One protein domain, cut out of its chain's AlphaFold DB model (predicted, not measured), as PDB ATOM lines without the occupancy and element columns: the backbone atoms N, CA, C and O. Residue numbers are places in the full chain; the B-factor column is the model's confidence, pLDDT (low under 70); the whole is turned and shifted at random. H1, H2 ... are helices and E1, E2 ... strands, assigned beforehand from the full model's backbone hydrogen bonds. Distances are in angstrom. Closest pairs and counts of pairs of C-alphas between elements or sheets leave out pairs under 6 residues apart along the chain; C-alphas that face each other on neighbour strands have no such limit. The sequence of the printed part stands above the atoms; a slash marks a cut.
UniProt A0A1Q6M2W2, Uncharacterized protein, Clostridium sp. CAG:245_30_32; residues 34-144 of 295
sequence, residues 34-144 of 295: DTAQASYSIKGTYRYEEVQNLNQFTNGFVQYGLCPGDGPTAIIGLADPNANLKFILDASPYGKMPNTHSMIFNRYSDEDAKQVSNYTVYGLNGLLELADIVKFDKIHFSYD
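AT A GLANCE: This is residues 34 to 144 of the 295 residues of an uncharacterized protein of Clostridium sp. CAG:245_30_32 (UniProt A0A1Q6M2W2). A strongly twisted five-strand sheet makes the core, with the helix H1 packed along one face, and a small three-strand sheet, E1 E5 E6, lies away from H1. The short helices H2 and H3 only graze the large sheet. The 111 printed residues hold three named helices and eight named strands, in the order E1 E2 H1 E3 E4 E5 E6 H2 E7 H3 E8, a mixed class. The large sheet runs E3 E4 E7 E2 E8 and is mixed, as is the small one. The whole is compact, with a radius of gyration of the C-alphas of 12.6 A and spans of 38 by 28 by 24 A.

IN THESE COORDINATES: Find C-alpha 35 at (-54.259, 28.364, -22.148), where E1, residues 35 to 37, begins; it runs on into E2, residues 40 to 46, 15.0 A long, across a break of 2 residues at 100 degrees. From C-alpha 48 at (-35.543, 39.532, -21.590), H1 takes residues 48 to 58 over 15.9 A. Next come E3, residues 61 to 67, 18.5 A, and E4, residues 71 to 78, 19.8 A. E5, residues 87 to 89, E6, residues 102 to 104, and H2, residues 110 to 113, are short. E7, residues 119 to 123, spans 12.4 A; after H3, residues 127 to 130, E8, residues 136 to 139, ends at C-alpha 139, (-51.088, 37.045, -37.297).

HOW THE PARTS SIT: In the large sheet, look at the antiparallel hairpin E3 and E4, with N 65 and O 73 at 2.9 A. E4 and E7 are parallel, N 74 and O 120 at 2.8 A. E7 and E2 are antiparallel, N 42 and O 121 at 2.9 A, as are E2 and E8, N 41 and O 138 at 2.9 A. H1 is on this sheet, giving two layers, a helix on one face of a sheet; its height is 8.0 A. It runs along the strands, at 22 degrees to E4 on the local plane. E2, H1, E3 and E7, H3, E8 are split strand-helix-strand units, each with a helix between two strands that are not neighbours in the sheet: E4 and E7 stand between E2 and E3, and E2 stands between E7 and E8; both crossovers are right-handed. H1 and H3 touch, closest at the C-alphas of Phe 57 and Glu 129, 6.0 A. In the small sheet E1 and E5 are parallel, N 89 and O 36 at 2.8 A, and E5 and E6 form an antiparallel hairpin, N 103 and O 88 at 2.8 A. In H1, 5 of 7 O i to N i+4 pairs are within hydrogen-bond range; H2 and H3 are too short for such a pair.

THE WHOLE: The two C-alphas farthest apart, Gly 95 and Glu 111, are 38.7 A apart. The printed part has no cut. The link from E5 to E6 is long, 12 residues. Look there for low confidence: residues 95 to 101 have pLDDT under 70.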
ATOM      1  N   ASP A  34     -55.184  28.650 -18.017       85.00
ATOM      2  CA  ASP A  34     -54.462  27.434 -18.413       85.00
ATOM      3  C   ASP A  34     -53.978  27.438 -19.871       85.00
ATOM      4  O   ASP A  34     -53.151  26.599 -20.242       85.00
ATOM      5  N   THR A  35     -54.489  28.353 -20.700       86.94
ATOM      6  CA  THR A  35     -54.259  28.364 -22.148       86.94
ATOM      7  C   THR A  35     -54.209  29.783 -22.690       86.94
ATOM      8  O   THR A  35     -55.108  30.577 -22.438       86.94
ATOM      9  N   ALA A  36     -53.219  30.074 -23.529       87.62
ATOM     10  CA  ALA A  36     -53.127  31.343 -24.242       87.62
ATOM     11  C   ALA A  36     -53.300  31.131 -25.752       87.62
ATOM     12  O   ALA A  36     -52.527  30.391 -26.353       87.62
ATOM     13  N   GLN A  37     -54.280  31.792 -26.378       88.06
ATOM     14  CA  GLN A  37     -54.372  31.870 -27.840       88.06
ATOM     15  C   GLN A  37     -53.595  33.091 -28.319       88.06
ATOM     16  O   GLN A  37     -54.010  34.224 -28.079       88.06
ATOM     17  N   ALA A  38     -52.469  32.867 -28.991       90.19
ATOM     18  CA  ALA A  38     -51.686  33.955 -29.548       90.19
ATOM     19  C   ALA A  38     -52.454  34.634 -30.691       90.19
ATOM     20  O   ALA A  38     -52.881  33.993 -31.656       90.19
ATOM     21  N   SER A  39     -52.593  35.954 -30.584       89.75
ATOM     22  CA  SER A  39     -53.108  36.815 -31.649       89.75
ATOM     23  C   SER A  39     -52.049  37.042 -32.728       89.75
ATOM     24  O   SER A  39     -52.389  37.265 -33.886       89.75
ATOM     25  N   TYR A  40     -50.765  36.994 -32.368       92.75
ATOM     26  CA  TYR A  40     -49.640  37.160 -33.286       92.75
ATOM     27  C   TYR A  40     -48.345  36.574 -32.707       92.75
ATOM     28  O   TYR A  40     -48.229  36.348 -31.498       92.75
ATOM     29  N   SER A  41     -47.354  36.383 -33.576       93.88
ATOM     30  CA  SER A  41     -45.954  36.154 -33.209       93.88
ATOM     31  C   SER A  41     -45.060  37.207 -33.855       93.88
ATOM     32  O   SER A  41     -45.329  37.694 -34.958       93.88
ATOM     33  N   ILE A  42     -43.985  37.581 -33.167       95.12
ATOM     34  CA  ILE A  42     -43.049  38.599 -33.645       95.12
ATOM     35  C   ILE A  42     -41.850  37.917 -34.305       95.12
ATOM     36  O   ILE A  42     -41.280  36.971 -33.763       95.12
ATOM     37  N   LYS A  43     -41.445  38.404 -35.481       93.00
ATOM     38  CA  LYS A  43     -40.313  37.862 -36.234       93.00
ATOM     39  C   LYS A  43     -38.998  38.081 -35.479       93.00
ATOM     40  O   LYS A  43     -38.711  39.194 -35.040       93.00
ATOM     41  N   GLY A  44     -38.171  37.037 -35.411       94.38
ATOM     42  CA  GLY A  44     -36.856  37.065 -34.763       94.38
ATOM     43  C   GLY A  44     -36.878  36.556 -33.322       94.38
ATOM     44  O   GLY A  44     -37.855  35.959 -32.879       94.38
ATOM     45  N   THR A  45     -35.776  36.773 -32.605       96.56
ATOM     46  CA  THR A  45     -35.621  36.370 -31.201       96.56
ATOM     47  C   THR A  45     -35.206  37.557 -30.348       96.56
ATOM     48  O   THR A  45     -34.401  38.372 -30.801       96.56
ATOM     49  N   TYR A  46     -35.690  37.607 -29.111       97.94
ATOM     50  CA  TYR A  46     -35.603  38.776 -28.241       97.94
ATOM     51  C   TYR A  46     -34.976  38.425 -26.892       97.94
ATOM     52  O   TYR A  46     -35.155  37.329 -26.355       97.94
ATOM     53  N   ARG A  47     -34.236  39.362 -26.313       97.38
ATOM     54  CA  ARG A  47     -33.719  39.272 -24.944       97.38
ATOM     55  C   ARG A  47     -34.796  39.654 -23.940       97.38
ATOM     56  O   ARG A  47     -35.717  40.392 -24.273       97.38
ATOM     57  N   TYR A  48     -34.625  39.225 -22.692       97.38
ATOM     58  CA  TYR A  48     -35.543  39.532 -21.590       97.38
ATOM     59  C   TYR A  48     -35.991  41.008 -21.547       97.38
ATOM     60  O   TYR A  48     -37.183  41.291 -21.601       97.38
ATOM     61  N   GLU A  49     -35.050  41.958 -21.538       96.69
ATOM     62  CA  GLU A  49     -35.368  43.397 -21.476       96.69
ATOM     63  C   GLU A  49     -36.100  43.912 -22.726       96.69
ATOM     64  O   GLU A  49     -36.952  44.795 -22.640       96.69
ATOM     65  N   GLU A  50     -35.807  43.349 -23.900       97.62
ATOM     66  CA  GLU A  50     -36.504  43.707 -25.138       97.62
ATOM     67  C   GLU A  50     -37.961  43.248 -25.075       97.62
ATOM     68  O   GLU A  50     -38.859  44.011 -25.420       97.62
ATOM     69  N   VAL A  51     -38.215  42.046 -24.549       97.94
ATOM     70  CA  VAL A  51     -39.578  41.554 -24.323       97.94
ATOM     71  C   VAL A  51     -40.325  42.424 -23.307       97.94
ATOM     72  O   VAL A  51     -41.486  42.758 -23.541       97.94
ATOM     73  N   GLN A  52     -39.679  42.840 -22.211       96.38
ATOM     74  CA  GLN A  52     -40.290  43.761 -21.240       96.38
ATOM     75  C   GLN A  52     -40.721  45.073 -21.907       96.38
ATOM     76  O   GLN A  52     -41.845  45.527 -21.690       96.38
ATOM     77  N   ASN A  53     -39.866  45.646 -22.757       96.75
ATOM     78  CA  ASN A  53     -40.180  46.865 -23.503       96.75
ATOM     79  C   ASN A  53     -41.353  46.660 -24.468       96.75
ATOM     80  O   ASN A  53     -42.253  47.493 -24.516       96.75
ATOM     81  N   LEU A  54     -41.391  45.537 -25.193       97.25
ATOM     82  CA  LEU A  54     -42.517  45.199 -26.069       97.25
ATOM     83  C   LEU A  54     -43.827  45.045 -25.280       97.25
ATOM     84  O   LEU A  54     -44.875  45.516 -25.716       97.25
ATOM     85  N   ASN A  55     -43.779  44.439 -24.091       96.75
ATOM     86  CA  ASN A  55     -44.969  44.215 -23.274       96.75
ATOM     87  C   ASN A  55     -45.634  45.523 -22.805       96.75
ATOM     88  O   ASN A  55     -46.848  45.538 -22.602       96.75
ATOM     89  N   GLN A  56     -44.889  46.631 -22.693       95.06
ATOM     90  CA  GLN A  56     -45.446  47.942 -22.322       95.06
ATOM     91  C   GLN A  56     -46.536  48.420 -23.295       95.06
ATOM     92  O   GLN A  56     -47.459  49.113 -22.875       95.06
ATOM     93  N   PHE A  57     -46.489  47.998 -24.563       94.62
ATOM     94  CA  PHE A  57     -47.484  48.349 -25.585       94.62
ATOM     95  C   PHE A  57     -48.766  47.509 -25.515       94.62
ATOM     96  O   PHE A  57     -49.740  47.801 -26.198       94.62
ATOM     97  N   THR A  58     -48.791  46.467 -24.683       91.94
ATOM     98  CA  THR A  58     -49.928  45.538 -24.605       91.94
ATOM     99  C   THR A  58     -50.919  45.870 -23.491       91.94
ATOM    100  O   THR A  58     -52.005  45.293 -23.457       91.94
ATOM    101  N   ASN A  59     -50.548  46.763 -22.562       86.69
ATOM    102  CA  ASN A  59     -51.259  47.015 -21.300       86.69
ATOM    103  C   ASN A  59     -51.529  45.748 -20.457       86.69
ATOM    104  O   ASN A  59     -52.437  45.746 -19.624       86.69
ATOM    105  N   GLY A  60     -50.763  44.677 -20.675       89.31
ATOM    106  CA  GLY A  60     -50.897  43.409 -19.966       89.31
ATOM    107  C   GLY A  60     -49.600  42.961 -19.303       89.31
ATOM    108  O   GLY A  60     -48.654  43.729 -19.113       89.31
ATOM    109  N   PHE A  61     -49.566  41.686 -18.944       93.19
ATOM    110  CA  PHE A  61     -48.443  41.042 -18.277       93.19
ATOM    111  C   PHE A  61     -47.674  40.137 -19.233       93.19
ATOM    112  O   PHE A  61     -48.184  39.722 -20.275       93.19
ATOM    113  N   VAL A  62     -46.445  39.811 -18.842       95.38
ATOM    114  CA  VAL A  62     -45.573  38.902 -19.579       95.38
ATOM    115  C   VAL A  62     -45.257  37.661 -18.756       95.38
ATOM    116  O   VAL A  62     -45.006  37.755 -17.554       95.38
ATOM    117  N   GLN A  63     -45.232  36.503 -19.412       95.75
ATOM    118  CA  GLN A  63     -44.669  35.272 -18.862       95.75
ATOM    119  C   GLN A  63     -43.590  34.705 -19.782       95.75
ATOM    120  O   GLN A  63     -43.672  34.822 -21.003       95.75
ATOM    121  N   TYR A  64     -42.595  34.064 -19.174       97.31
ATOM    122  CA  TYR A  64     -41.453  33.457 -19.851       97.31
ATOM    123  C   TYR A  64     -41.403  31.966 -19.547       97.31
ATOM    124  O   TYR A  64     -41.710  31.544 -18.431       97.31
ATOM    125  N   GLY A  65     -40.994  31.165 -20.521       96.12
ATOM    126  CA  GLY A  65     -40.912  29.721 -20.365       96.12
ATOM    127  C   GLY A  65     -40.243  29.032 -21.542       96.12
ATOM    128  O   GLY A  65     -39.616  29.668 -22.386       96.12
ATOM    129  N   LEU A  66     -40.389  27.713 -21.587       96.00
ATOM    130  CA  LEU A  66     -39.900  26.845 -22.650       96.00
ATOM    131  C   LEU A  66     -41.073  26.146 -23.333       96.00
ATOM    132  O   LEU A  66     -41.853  25.466 -22.661       96.00
ATOM    133  N   CYS A  67     -41.121  26.221 -24.660       93.81
ATOM    134  CA  CYS A  67     -41.929  25.327 -25.482       93.81
ATOM    135  C   CYS A  67     -41.034  24.210 -26.043       93.81
ATOM    136  O   CYS A  67     -40.122  24.496 -26.823       93.81
ATOM    137  N   PRO A  68     -41.224  22.937 -25.641       85.75
ATOM    138  CA  PRO A  68     -40.445  21.831 -26.190       85.75
ATOM    139  C   PRO A  68     -40.660  21.713 -27.706       85.75
ATOM    140  O   PRO A  68     -41.757  21.396 -28.148       85.75
ATOM    141  N   GLY A  69     -39.609  21.961 -28.492       83.56
ATOM    142  CA  GLY A  69     -39.659  21.982 -29.961       83.56
ATOM    143  C   GLY A  69     -39.372  23.361 -30.556       83.56
ATOM    144  O   GLY A  69     -38.631  23.444 -31.532       83.56
ATOM    145  N   ASP A  70     -39.853  24.424 -29.910       83.25
ATOM    146  CA  ASP A  70     -39.696  25.815 -30.369       83.25
ATOM    147  C   ASP A  70     -38.608  26.583 -29.604       83.25
ATOM    148  O   ASP A  70     -38.030  27.539 -30.119       83.25
ATOM    149  N   GLY A  71     -38.280  26.136 -28.388       93.62
ATOM    150  CA  GLY A  71     -37.255  26.743 -27.544       93.62
ATOM    151  C   GLY A  71     -37.825  27.752 -26.543       93.62
ATOM    152  O   GLY A  71     -38.973  27.612 -26.108       93.62
ATOM    153  N   PRO A  72     -37.005  28.711 -26.076       97.38
ATOM    154  CA  PRO A  72     -37.454  29.707 -25.118       97.38
ATOM    155  C   PRO A  72     -38.541  30.610 -25.702       97.38
ATOM    156  O   PRO A  72     -38.387  31.178 -26.782       97.38
ATOM    157  N   THR A  73     -39.615  30.788 -24.943       96.94
ATOM    158  CA  THR A  73     -40.832  31.477 -25.369       96.94
ATOM    159  C   THR A  73     -41.235  32.541 -24.356       96.94
ATOM    160  O   THR A  73     -41.200  32.308 -23.147       96.94
ATOM    161  N   ALA A  74     -41.649  33.703 -24.854       97.12
ATOM    162  CA  ALA A  74     -42.283  34.748 -24.072       97.12
ATOM    163  C   ALA A  74     -43.695  35.034 -24.590       97.12
ATOM    164  O   ALA A  74     -43.933  35.057 -25.798       97.12
ATOM    165  N   ILE A  75     -44.619  35.277 -23.664       96.44
ATOM    166  CA  ILE A  75     -46.024  35.573 -23.946       96.44
ATOM    167  C   ILE A  75     -46.336  36.942 -23.360       96.44
ATOM    168  O   ILE A  75     -46.293  37.093 -22.142       96.44
ATOM    169  N   ILE A  76     -46.638  37.923 -24.208       96.94
ATOM    170  CA  ILE A  76     -46.947  39.304 -23.814       96.94
ATOM    171  C   ILE A  76     -48.450  39.599 -23.908       96.94
ATOM    172  O   ILE A  76     -49.185  38.983 -24.689       96.94
ATOM    173  N   GLY A  77     -48.920  40.570 -23.125       93.69
ATOM    174  CA  GLY A  77     -50.323  40.989 -23.128       93.69
ATOM    175  C   GLY A  77     -51.281  40.058 -22.386       93.69
ATOM    176  O   GLY A  77     -52.473  40.058 -22.691       93.69
ATOM    177  N   LEU A  78     -50.789  39.275 -21.423       90.81
ATOM    178  CA  LEU A  78     -51.626  38.457 -20.541       90.81
ATOM    179  C   LEU A  78     -52.489  39.335 -19.627       90.81
ATOM    180  O   LEU A  78     -52.067  40.411 -19.210       90.81
ATOM    181  N   ALA A  79     -53.685  38.858 -19.282       86.00
ATOM    182  CA  ALA A  79     -54.572  39.548 -18.342       86.00
ATOM    183  C   ALA A  79     -54.191  39.305 -16.868       86.00
ATOM    184  O   ALA A  79     -54.462  40.157 -16.024       86.00
ATOM    185  N   ASP A  80     -53.551  38.171 -16.569       84.81
ATOM    186  CA  ASP A  80     -53.135  37.761 -15.225       84.81
ATOM    187  C   ASP A  80     -51.633  37.404 -15.222       84.81
ATOM    188  O   ASP A  80     -51.217  36.516 -15.974       84.81
ATOM    189  N   PRO A  81     -50.788  38.050 -14.389       83.75
ATOM    190  CA  PRO A  81     -49.369  37.700 -14.280       83.75
ATOM    191  C   PRO A  81     -49.139  36.301 -13.686       83.75
ATOM    192  O   PRO A  81     -48.073  35.704 -13.876       83.75
ATOM    193  N   ASN A  82     -50.128  35.757 -12.978       85.56
ATOM    194  CA  ASN A  82     -50.069  34.462 -12.313       85.56
ATOM    195  C   ASN A  82     -50.794  33.353 -13.080       85.56
ATOM    196  O   ASN A  82     -50.915  32.256 -12.539       85.56
ATOM    197  N   ALA A  83     -51.206  33.605 -14.330       85.94
ATOM    198  CA  ALA A  83     -51.811  32.591 -15.186       85.94
ATOM    199  C   ALA A  83     -50.977  31.297 -15.171       85.94
ATOM    200  O   ALA A  83     -49.756  31.322 -15.362       85.94
ATOM    201  N   ASN A  84     -51.621  30.164 -14.910       88.56
ATOM    202  CA  ASN A  84     -50.976  28.859 -14.856       88.56
ATOM    203  C   ASN A  84     -50.971  28.200 -16.241       88.56
ATOM    204  O   ASN A  84     -51.543  27.125 -16.442       88.56
ATOM    205  N   LEU A  85     -50.359  28.885 -17.208       90.06
ATOM    206  CA  LEU A  85     -50.382  28.473 -18.604       90.06
ATOM    207  C   LEU A  85     -49.732  27.099 -18.763       90.06
ATOM    208  O   LEU A  85     -48.551  26.916 -18.477       90.06
ATOM    209  N   LYS A  86     -50.517  26.143 -19.255       89.06
ATOM    210  CA  LYS A  86     -50.059  24.799 -19.616       89.06
ATOM    211  C   LYS A  86     -49.794  24.695 -21.108       89.06
ATOM    212  O   LYS A  86     -48.895  23.966 -21.524       89.06
ATOM    213  N   PHE A  87     -50.582  25.419 -21.904       89.00
ATOM    214  CA  PHE A  87     -50.513  25.371 -23.356       89.00
ATOM    215  C   PHE A  87     -50.612  26.757 -23.990       89.00
ATOM    216  O   PHE A  87     -51.301  27.648 -23.492       89.00
ATOM    217  N   ILE A  88     -49.962  26.908 -25.138       89.44
ATOM    218  CA  ILE A  88     -50.129  28.049 -26.036       89.44
ATOM    219  C   ILE A  88     -50.688  27.519 -27.348       89.44
ATOM    220  O   ILE A  88     -50.155  26.564 -27.911       89.44
ATOM    221  N   LEU A  89     -51.742  28.155 -27.841       87.50
ATOM    222  CA  LEU A  89     -52.221  27.976 -29.201       87.50
ATOM    223  C   LEU A  89     -51.531  29.026 -30.067       87.50
ATOM    224  O   LEU A  89     -51.680  30.231 -29.845       87.50
ATOM    225  N   ASP A  90     -50.721  28.552 -31.007       86.12
ATOM    226  CA  ASP A  90     -49.920  29.395 -31.890       86.12
ATOM    227  C   ASP A  90     -50.804  30.309 -32.759       86.12
ATOM    228  O   ASP A  90     -51.931  29.968 -33.139       86.12
ATOM    229  N   ALA A  91     -50.267  31.474 -33.120       83.31
ATOM    230  CA  ALA A  91     -50.851  32.280 -34.176       83.31
ATOM    231  C   ALA A  91     -50.685  31.524 -35.500       83.31
ATOM    232  O   ALA A  91     -49.718  30.799 -35.725       83.31
ATOM    233  N   SER A  92     -51.645  31.658 -36.403       76.81
ATOM    234  CA  SER A  92     -51.628  30.850 -37.623       76.81
ATOM    235  C   SER A  92     -50.840  31.546 -38.723       76.81
ATOM    236  O   SER A  92     -50.954  32.765 -38.872       76.81
ATOM    237  N   PRO A  93     -50.024  30.813 -39.502       74.88
ATOM    238  CA  PRO A  93     -49.424  31.379 -40.695       74.88
ATOM    239  C   PRO A  93     -50.508  31.900 -41.630       74.88
ATOM    240  O   PRO A  93     -51.614  31.353 -41.693       74.88
ATOM    241  N   TYR A  94     -50.162  32.932 -42.390       73.00
ATOM    242  CA  TYR A  94     -51.084  33.465 -43.372       73.00
ATOM    243  C   TYR A  94     -51.534  32.380 -44.363       73.00
ATOM    244  O   TYR A  94     -50.726  31.567 -44.818       73.00
ATOM    245  N   GLY A  95     -52.829  32.385 -44.688       64.50
ATOM    246  CA  GLY A  95     -53.414  31.470 -45.658       64.50
ATOM    247  C   GLY A  95     -53.460  30.022 -45.187       64.50
ATOM    248  O   GLY A  95     -53.658  29.137 -46.005       64.50
ATOM    249  N   LYS A  96     -53.256  29.750 -43.895       67.62
ATOM    250  CA  LYS A  96     -53.371  28.403 -43.332       67.62
ATOM    251  C   LYS A  96     -54.519  28.318 -42.346       67.62
ATOM    252  O   LYS A  96     -54.944  29.314 -41.765       67.62
ATOM    253  N   MET A  97     -55.008  27.094 -42.166       61.91
ATOM    254  CA  MET A  97     -55.979  26.787 -41.125       61.91
ATOM    255  C   MET A  97     -55.451  27.219 -39.751       61.91
ATOM    256  O   MET A  97     -54.238  27.110 -39.525       61.91
ATOM    257  N   PRO A  98     -56.340  27.669 -38.842       62.62
ATOM    258  CA  PRO A  98     -55.997  27.911 -37.458       62.62
ATOM    259  C   PRO A  98     -55.197  26.738 -36.908       62.62
ATOM    260  O   PRO A  98     -55.661  25.596 -36.937       62.62
ATOM    261  N   ASN A  99     -53.971  27.004 -36.473       60.75
ATOM    262  CA  ASN A  99     -53.121  25.963 -35.939       60.75
ATOM    263  C   ASN A  99     -53.736  25.529 -34.603       60.75
ATOM    264  O   ASN A  99     -53.638  26.236 -33.606       60.75
ATOM    265  N   THR A 100     -54.375  24.359 -34.569       61.97
ATOM    266  CA  THR A 100     -54.821  23.721 -33.316       61.97
ATOM    267  C   THR A 100     -53.652  23.097 -32.555       61.97
ATOM    268  O   THR A 100     -53.844  22.352 -31.595       61.97
ATOM    269  N   HIS A 101     -52.422  23.378 -32.995       68.50
ATOM    270  CA  HIS A 101     -51.217  22.935 -32.336       68.50
ATOM    271  C   HIS A 101     -51.070  23.633 -30.984       68.50
ATOM    272  O   HIS A 101     -50.666  24.792 -30.890       68.50
ATOM    273  N   SER A 102     -51.397  22.882 -29.939       80.62
ATOM    274  CA  SER A 102     -51.114  23.242 -28.559       80.62
ATOM    275  C   SER A 102     -49.646  22.973 -28.254       80.62
ATOM    276  O   SER A 102     -49.227  21.821 -28.129       80.62
ATOM    277  N   MET A 103     -48.870  24.037 -28.088       88.00
ATOM    278  CA  MET A 103     -47.504  23.953 -27.587       88.00
ATOM    279  C   MET A 103     -47.549  23.838 -26.067       88.00
ATOM    280  O   MET A 103     -48.142  24.688 -25.407       88.00
ATOM    281  N   ILE A 104     -46.916  22.810 -25.498       91.56
ATOM    282  CA  ILE A 104     -46.725  22.727 -24.043       91.56
ATOM    283  C   ILE A 104     -45.860  23.911 -23.614       91.56
ATOM    284  O   ILE A 104     -44.821  24.164 -24.221       91.56
ATOM    285  N   PHE A 105     -46.264  24.611 -22.560       94.69
ATOM    286  CA  PHE A 105     -45.515  25.731 -22.009       94.69
ATOM    287  C   PHE A 105     -45.044  25.414 -20.595       94.69
ATOM    288  O   PHE A 105     -45.840  25.192 -19.688       94.69
ATOM    289  N   ASN A 106     -43.727  25.403 -20.411       95.06
ATOM    290  CA  ASN A 106     -43.103  25.223 -19.108       95.06
ATOM    291  C   ASN A 106     -42.574  26.570 -18.627       95.06
ATOM    292  O   ASN A 106     -41.535  27.030 -19.101       95.06
ATOM    293  N   ARG A 107     -43.298  27.209 -17.706       95.31
ATOM    294  CA  ARG A 107     -42.930  28.516 -17.151       95.31
ATOM    295  C   ARG A 107     -41.556  28.466 -16.468       95.31
ATOM    296  O   ARG A 107     -41.271  27.553 -15.695       95.31
ATOM    297  N   TYR A 108     -40.729  29.471 -16.734       96.19
ATOM    298  CA  TYR A 108     -39.468  29.692 -16.029       96.19
ATOM    299  C   TYR A 108     -39.683  30.414 -14.699       96.19
ATOM    300  O   TYR A 108     -40.659  31.148 -14.523       96.19
ATOM    301  N   SER A 109     -38.729  30.241 -13.781       94.56
ATOM    302  CA  SER A 109     -38.563  31.181 -12.673       94.56
ATOM    303  C   SER A 109     -38.152  32.560 -13.204       94.56
ATOM    304  O   SER A 109     -37.622  32.678 -14.315       94.56
ATOM    305  N   ASP A 110     -38.372  33.614 -12.417       92.50
ATOM    306  CA  ASP A 110     -37.981  34.973 -12.810       92.50
ATOM    307  C   ASP A 110     -36.453  35.096 -12.970       92.50
ATOM    308  O   ASP A 110     -35.963  35.855 -13.810       92.50
ATOM    309  N   GLU A 111     -35.690  34.343 -12.177       95.38
ATOM    310  CA  GLU A 111     -34.232  34.271 -12.215       95.38
ATOM    311  C   GLU A 111     -33.725  33.585 -13.483       95.38
ATOM    312  O   GLU A 111     -32.828  34.117 -14.140       95.38
ATOM    313  N   ASP A 112     -34.308  32.440 -13.848       96.44
ATOM    314  CA  ASP A 112     -33.945  31.726 -15.074       96.44
ATOM    315  C   ASP A 112     -34.327  32.550 -16.306       96.44
ATOM    316  O   ASP A 112     -33.564  32.626 -17.270       96.44
ATOM    317  N   ALA A 113     -35.476  33.234 -16.259       96.50
ATOM    318  CA  ALA A 113     -35.956  34.026 -17.381       96.50
ATOM    319  C   ALA A 113     -34.987  35.158 -17.770       96.50
ATOM    320  O   ALA A 113     -34.755  35.426 -18.949       96.50
ATOM    321  N   LYS A 114     -34.352  35.793 -16.782       97.00
ATOM    322  CA  LYS A 114     -33.370  36.866 -17.010       97.00
ATOM    323  C   LYS A 114     -32.079  36.382 -17.677       97.00
ATOM    324  O   LYS A 114     -31.344  37.200 -18.227       97.00
ATOM    325  N   GLN A 115     -31.782  35.083 -17.625       95.88
ATOM    326  CA  GLN A 115     -30.567  34.506 -18.215       95.88
ATOM    327  C   GLN A 115     -30.734  34.144 -19.696       95.88
ATOM    328  O   GLN A 115     -29.745  33.909 -20.391       95.88
ATOM    329  N   VAL A 116     -31.969  34.111 -20.196       95.56
ATOM    330  CA  VAL A 116     -32.280  33.762 -21.582       95.56
ATOM    331  C   VAL A 116     -32.238  35.006 -22.470       95.56
ATOM    332  O   VAL A 116     -32.734  36.080 -22.124       95.56
ATOM    333  N   SER A 117     -31.660  34.859 -23.663       93.31
ATOM    334  CA  SER A 117     -31.417  35.972 -24.589       93.31
ATOM    335  C   SER A 117     -32.005  35.767 -25.989       93.31
ATOM    336  O   SER A 117     -31.623  36.485 -26.912       93.31
ATOM    337  N   ASN A 118     -32.848  34.752 -26.177       96.94
ATOM    338  CA  ASN A 118     -33.328  34.310 -27.489       96.94
ATOM    339  C   ASN A 118     -34.801  33.864 -27.468       96.94
ATOM    340  O   ASN A 118     -35.146  32.841 -28.051       96.94
ATOM    341  N   TYR A 119     -35.664  34.626 -26.800       98.06
ATOM    342  CA  TYR A 119     -37.096  34.354 -26.746       98.06
ATOM    343  C   TYR A 119     -37.774  34.516 -28.105       98.06
ATOM    344  O   TYR A 119     -37.658  35.567 -28.737       98.06
ATOM    345  N   THR A 120     -38.565  33.520 -28.492       96.38
ATOM    346  CA  THR A 120     -39.668  33.695 -29.445       96.38
ATOM    347  C   THR A 120     -40.816  34.398 -28.725       96.38
ATOM    348  O   THR A 120     -41.187  33.993 -27.624       96.38
ATOM    349  N   VAL A 121     -41.375  35.456 -29.316       97.00
ATOM    350  CA  VAL A 121     -42.400  36.286 -28.661       97.00
ATOM    351  C   VAL A 121     -43.760  36.083 -29.315       97.00
ATOM    352  O   VAL A 121     -43.928  36.336 -30.510       97.00
ATOM    353  N   TYR A 122     -44.736  35.687 -28.502       95.56
ATOM    354  CA  TYR A 122     -46.153  35.635 -28.846       95.56
ATOM    355  C   TYR A 122     -46.912  36.705 -28.077       95.56
ATOM    356  O   TYR A 122     -46.612  36.959 -26.912       95.56
ATOM    357  N   GLY A 123     -47.920  37.305 -28.701       94.75
ATOM    358  CA  GLY A 123     -48.739  38.316 -28.047       94.75
ATOM    359  C   GLY A 123     -50.228  38.073 -28.198       94.75
ATOM    360  O   GLY A 123     -50.703  37.569 -29.216       94.75
ATOM    361  N   LEU A 124     -50.965  38.419 -27.144       91.62
ATOM    362  CA  LEU A 124     -52.424  38.290 -27.081       91.62
ATOM    363  C   LEU A 124     -53.109  39.622 -27.407       91.62
ATOM    364  O   LEU A 124     -54.143  39.635 -28.069       91.62
ATOM    365  N   ASN A 125     -52.504  40.734 -26.985       88.62
ATOM    366  CA  ASN A 125     -53.021  42.100 -27.102       88.62
ATOM    367  C   ASN A 125     -51.951  43.054 -27.660       88.62
ATOM    368  O   ASN A 125     -50.789  42.670 -27.764       88.62
ATOM    369  N   GLY A 126     -52.316  44.295 -27.995       89.69
ATOM    370  CA  GLY A 126     -51.360  45.331 -28.424       89.69
ATOM    371  C   GLY A 126     -50.901  45.237 -29.885       89.69
ATOM    372  O   GLY A 126     -49.857  45.780 -30.232       89.69
ATOM    373  N   LEU A 127     -51.629  44.502 -30.737       90.88
ATOM    374  CA  LEU A 127     -51.238  44.269 -32.135       90.88
ATOM    375  C   LEU A 127     -51.081  45.582 -32.919       90.88
ATOM    376  O   LEU A 127     -50.111  45.726 -33.657       90.88
ATOM    377  N   LEU A 128     -52.011  46.531 -32.756       89.38
ATOM    378  CA  LEU A 128     -51.989  47.803 -33.489       89.38
ATOM    379  C   LEU A 128     -50.862  48.713 -32.995       89.38
ATOM    380  O   LEU A 128     -50.150  49.303 -33.799       89.38
ATOM    381  N   GLU A 129     -50.662  48.782 -31.682       91.56
ATOM    382  CA  GLU A 129     -49.614  49.577 -31.045       91.56
ATOM    383  C   GLU A 129     -48.209  49.082 -31.417       91.56
ATOM    384  O   GLU A 129     -47.275  49.875 -31.524       91.56
ATOM    385  N   LEU A 130     -48.058  47.776 -31.640       92.81
ATOM    386  CA  LEU A 130     -46.794  47.157 -32.037       92.81
ATOM    387  C   LEU A 130     -46.542  47.188 -33.550       92.81
ATOM    388  O   LEU A 130     -45.399  46.987 -33.963       92.81
ATOM    389  N   ALA A 131     -47.558  47.454 -34.375       90.19
ATOM    390  CA  ALA A 131     -47.470  47.358 -35.834       90.19
ATOM    391  C   ALA A 131     -46.403  48.260 -36.466       90.19
ATOM    392  O   ALA A 131     -45.785  47.874 -37.456       90.19
ATOM    393  N   ASP A 132     -46.151  49.427 -35.871       87.31
ATOM    394  CA  ASP A 132     -45.132  50.373 -36.340       87.31
ATOM    395  C   ASP A 132     -43.738  50.117 -35.726       87.31
ATOM    396  O   ASP A 132     -42.765  50.790 -36.067       87.31
ATOM    397  N   ILE A 133     -43.624  49.157 -34.803       91.50
ATOM    398  CA  ILE A 133     -42.418  48.915 -33.993       91.50
ATOM    399  C   ILE A 133     -41.739  47.607 -34.399       91.50
ATOM    400  O   ILE A 133     -40.508  47.513 -34.398       91.50
ATOM    401  N   VAL A 134     -42.527  46.586 -34.739       92.75
ATOM    402  CA  VAL A 134     -42.028  45.239 -35.020       92.75
ATOM    403  C   VAL A 134     -42.531  44.704 -36.351       92.75
ATOM    404  O   VAL A 134     -43.503  45.184 -36.922       92.75
ATOM    405  N   LYS A 135     -41.877  43.646 -36.831       92.12
ATOM    406  CA  LYS A 135     -42.386  42.839 -37.942       92.12
ATOM    407  C   LYS A 135     -43.035  41.585 -37.388       92.12
ATOM    408  O   LYS A 135     -42.383  40.828 -36.666       92.12
ATOM    409  N   PHE A 136     -44.283  41.331 -37.758       92.56
ATOM    410  CA  PHE A 136     -44.964  40.106 -37.360       92.56
ATOM    411  C   PHE A 136     -44.555  38.936 -38.251       92.56
ATOM    412  O   PHE A 136     -44.469  39.061 -39.474       92.56
ATOM    413  N   ASP A 137     -44.326  37.781 -37.637       90.25
ATOM    414  CA  ASP A 137     -44.172  36.520 -38.357       90.25
ATOM    415  C   ASP A 137     -45.566  35.977 -38.710       90.25
ATOM    416  O   ASP A 137     -45.956  35.946 -39.882       90.25
ATOM    417  N   LYS A 138     -46.386  35.702 -37.690       88.94
ATOM    418  CA  LYS A 138     -47.767  35.223 -37.839       88.94
ATOM    419  C   LYS A 138     -48.757  36.204 -37.222       88.94
ATOM    420  O   LYS A 138     -48.455  36.853 -36.224       88.94
ATOM    421  N   ILE A 139     -49.951  36.271 -37.802       87.62
ATOM    422  CA  ILE A 139     -51.088  37.045 -37.297       87.62
ATOM    423  C   ILE A 139     -52.310  36.140 -37.381       87.62
ATOM    424  O   ILE A 139     -52.554  35.499 -38.401       87.62
ATOM    425  N   HIS A 140     -53.069  36.071 -36.296       83.50
ATOM    426  CA  HIS A 140     -54.315  35.331 -36.248       83.50
ATOM    427  C   HIS A 140     -55.308  35.926 -37.257       83.50
ATOM    428  O   HIS A 140     -55.477  37.142 -37.315       83.50
ATOM    429  N   PHE A 141     -55.968  35.077 -38.051       77.56
ATOM    430  CA  PHE A 141     -56.767  35.494 -39.217       77.56
ATOM    431  C   PHE A 141     -57.845  36.532 -38.877       77.56
ATOM    432  O   PHE A 141     -58.164  37.375 -39.706       77.56
ATOM    433  N   SER A 142     -58.372  36.521 -37.648       78.69
ATOM    434  CA  SER A 142     -59.355  37.506 -37.191       78.69
ATOM    435  C   SER A 142     -58.819  38.935 -37.202       78.69
ATOM    436  O   SER A 142     -59.617  39.856 -37.164       78.69
ATOM    437  N   TYR A 143     -57.506  39.147 -37.225       81.81
ATOM    438  CA  TYR A 143     -56.891  40.470 -37.342       81.81
ATOM    439  C   TYR A 143     -56.370  40.765 -38.752       81.81
ATOM    440  O   TYR A 143     -55.930  41.880 -39.007       81.81
ATOM    441  N   ASP A 144     -56.422  39.794 -39.665       82.19
ATOM    442  CA  ASP A 144     -55.968  39.974 -41.039       82.19
ATOM    443  C   ASP A 144     -56.928  40.885 -41.810       82.19
ATOM    444  O   ASP A 144     -58.143  40.665 -41.836       82.19
TER     445      ASP A 144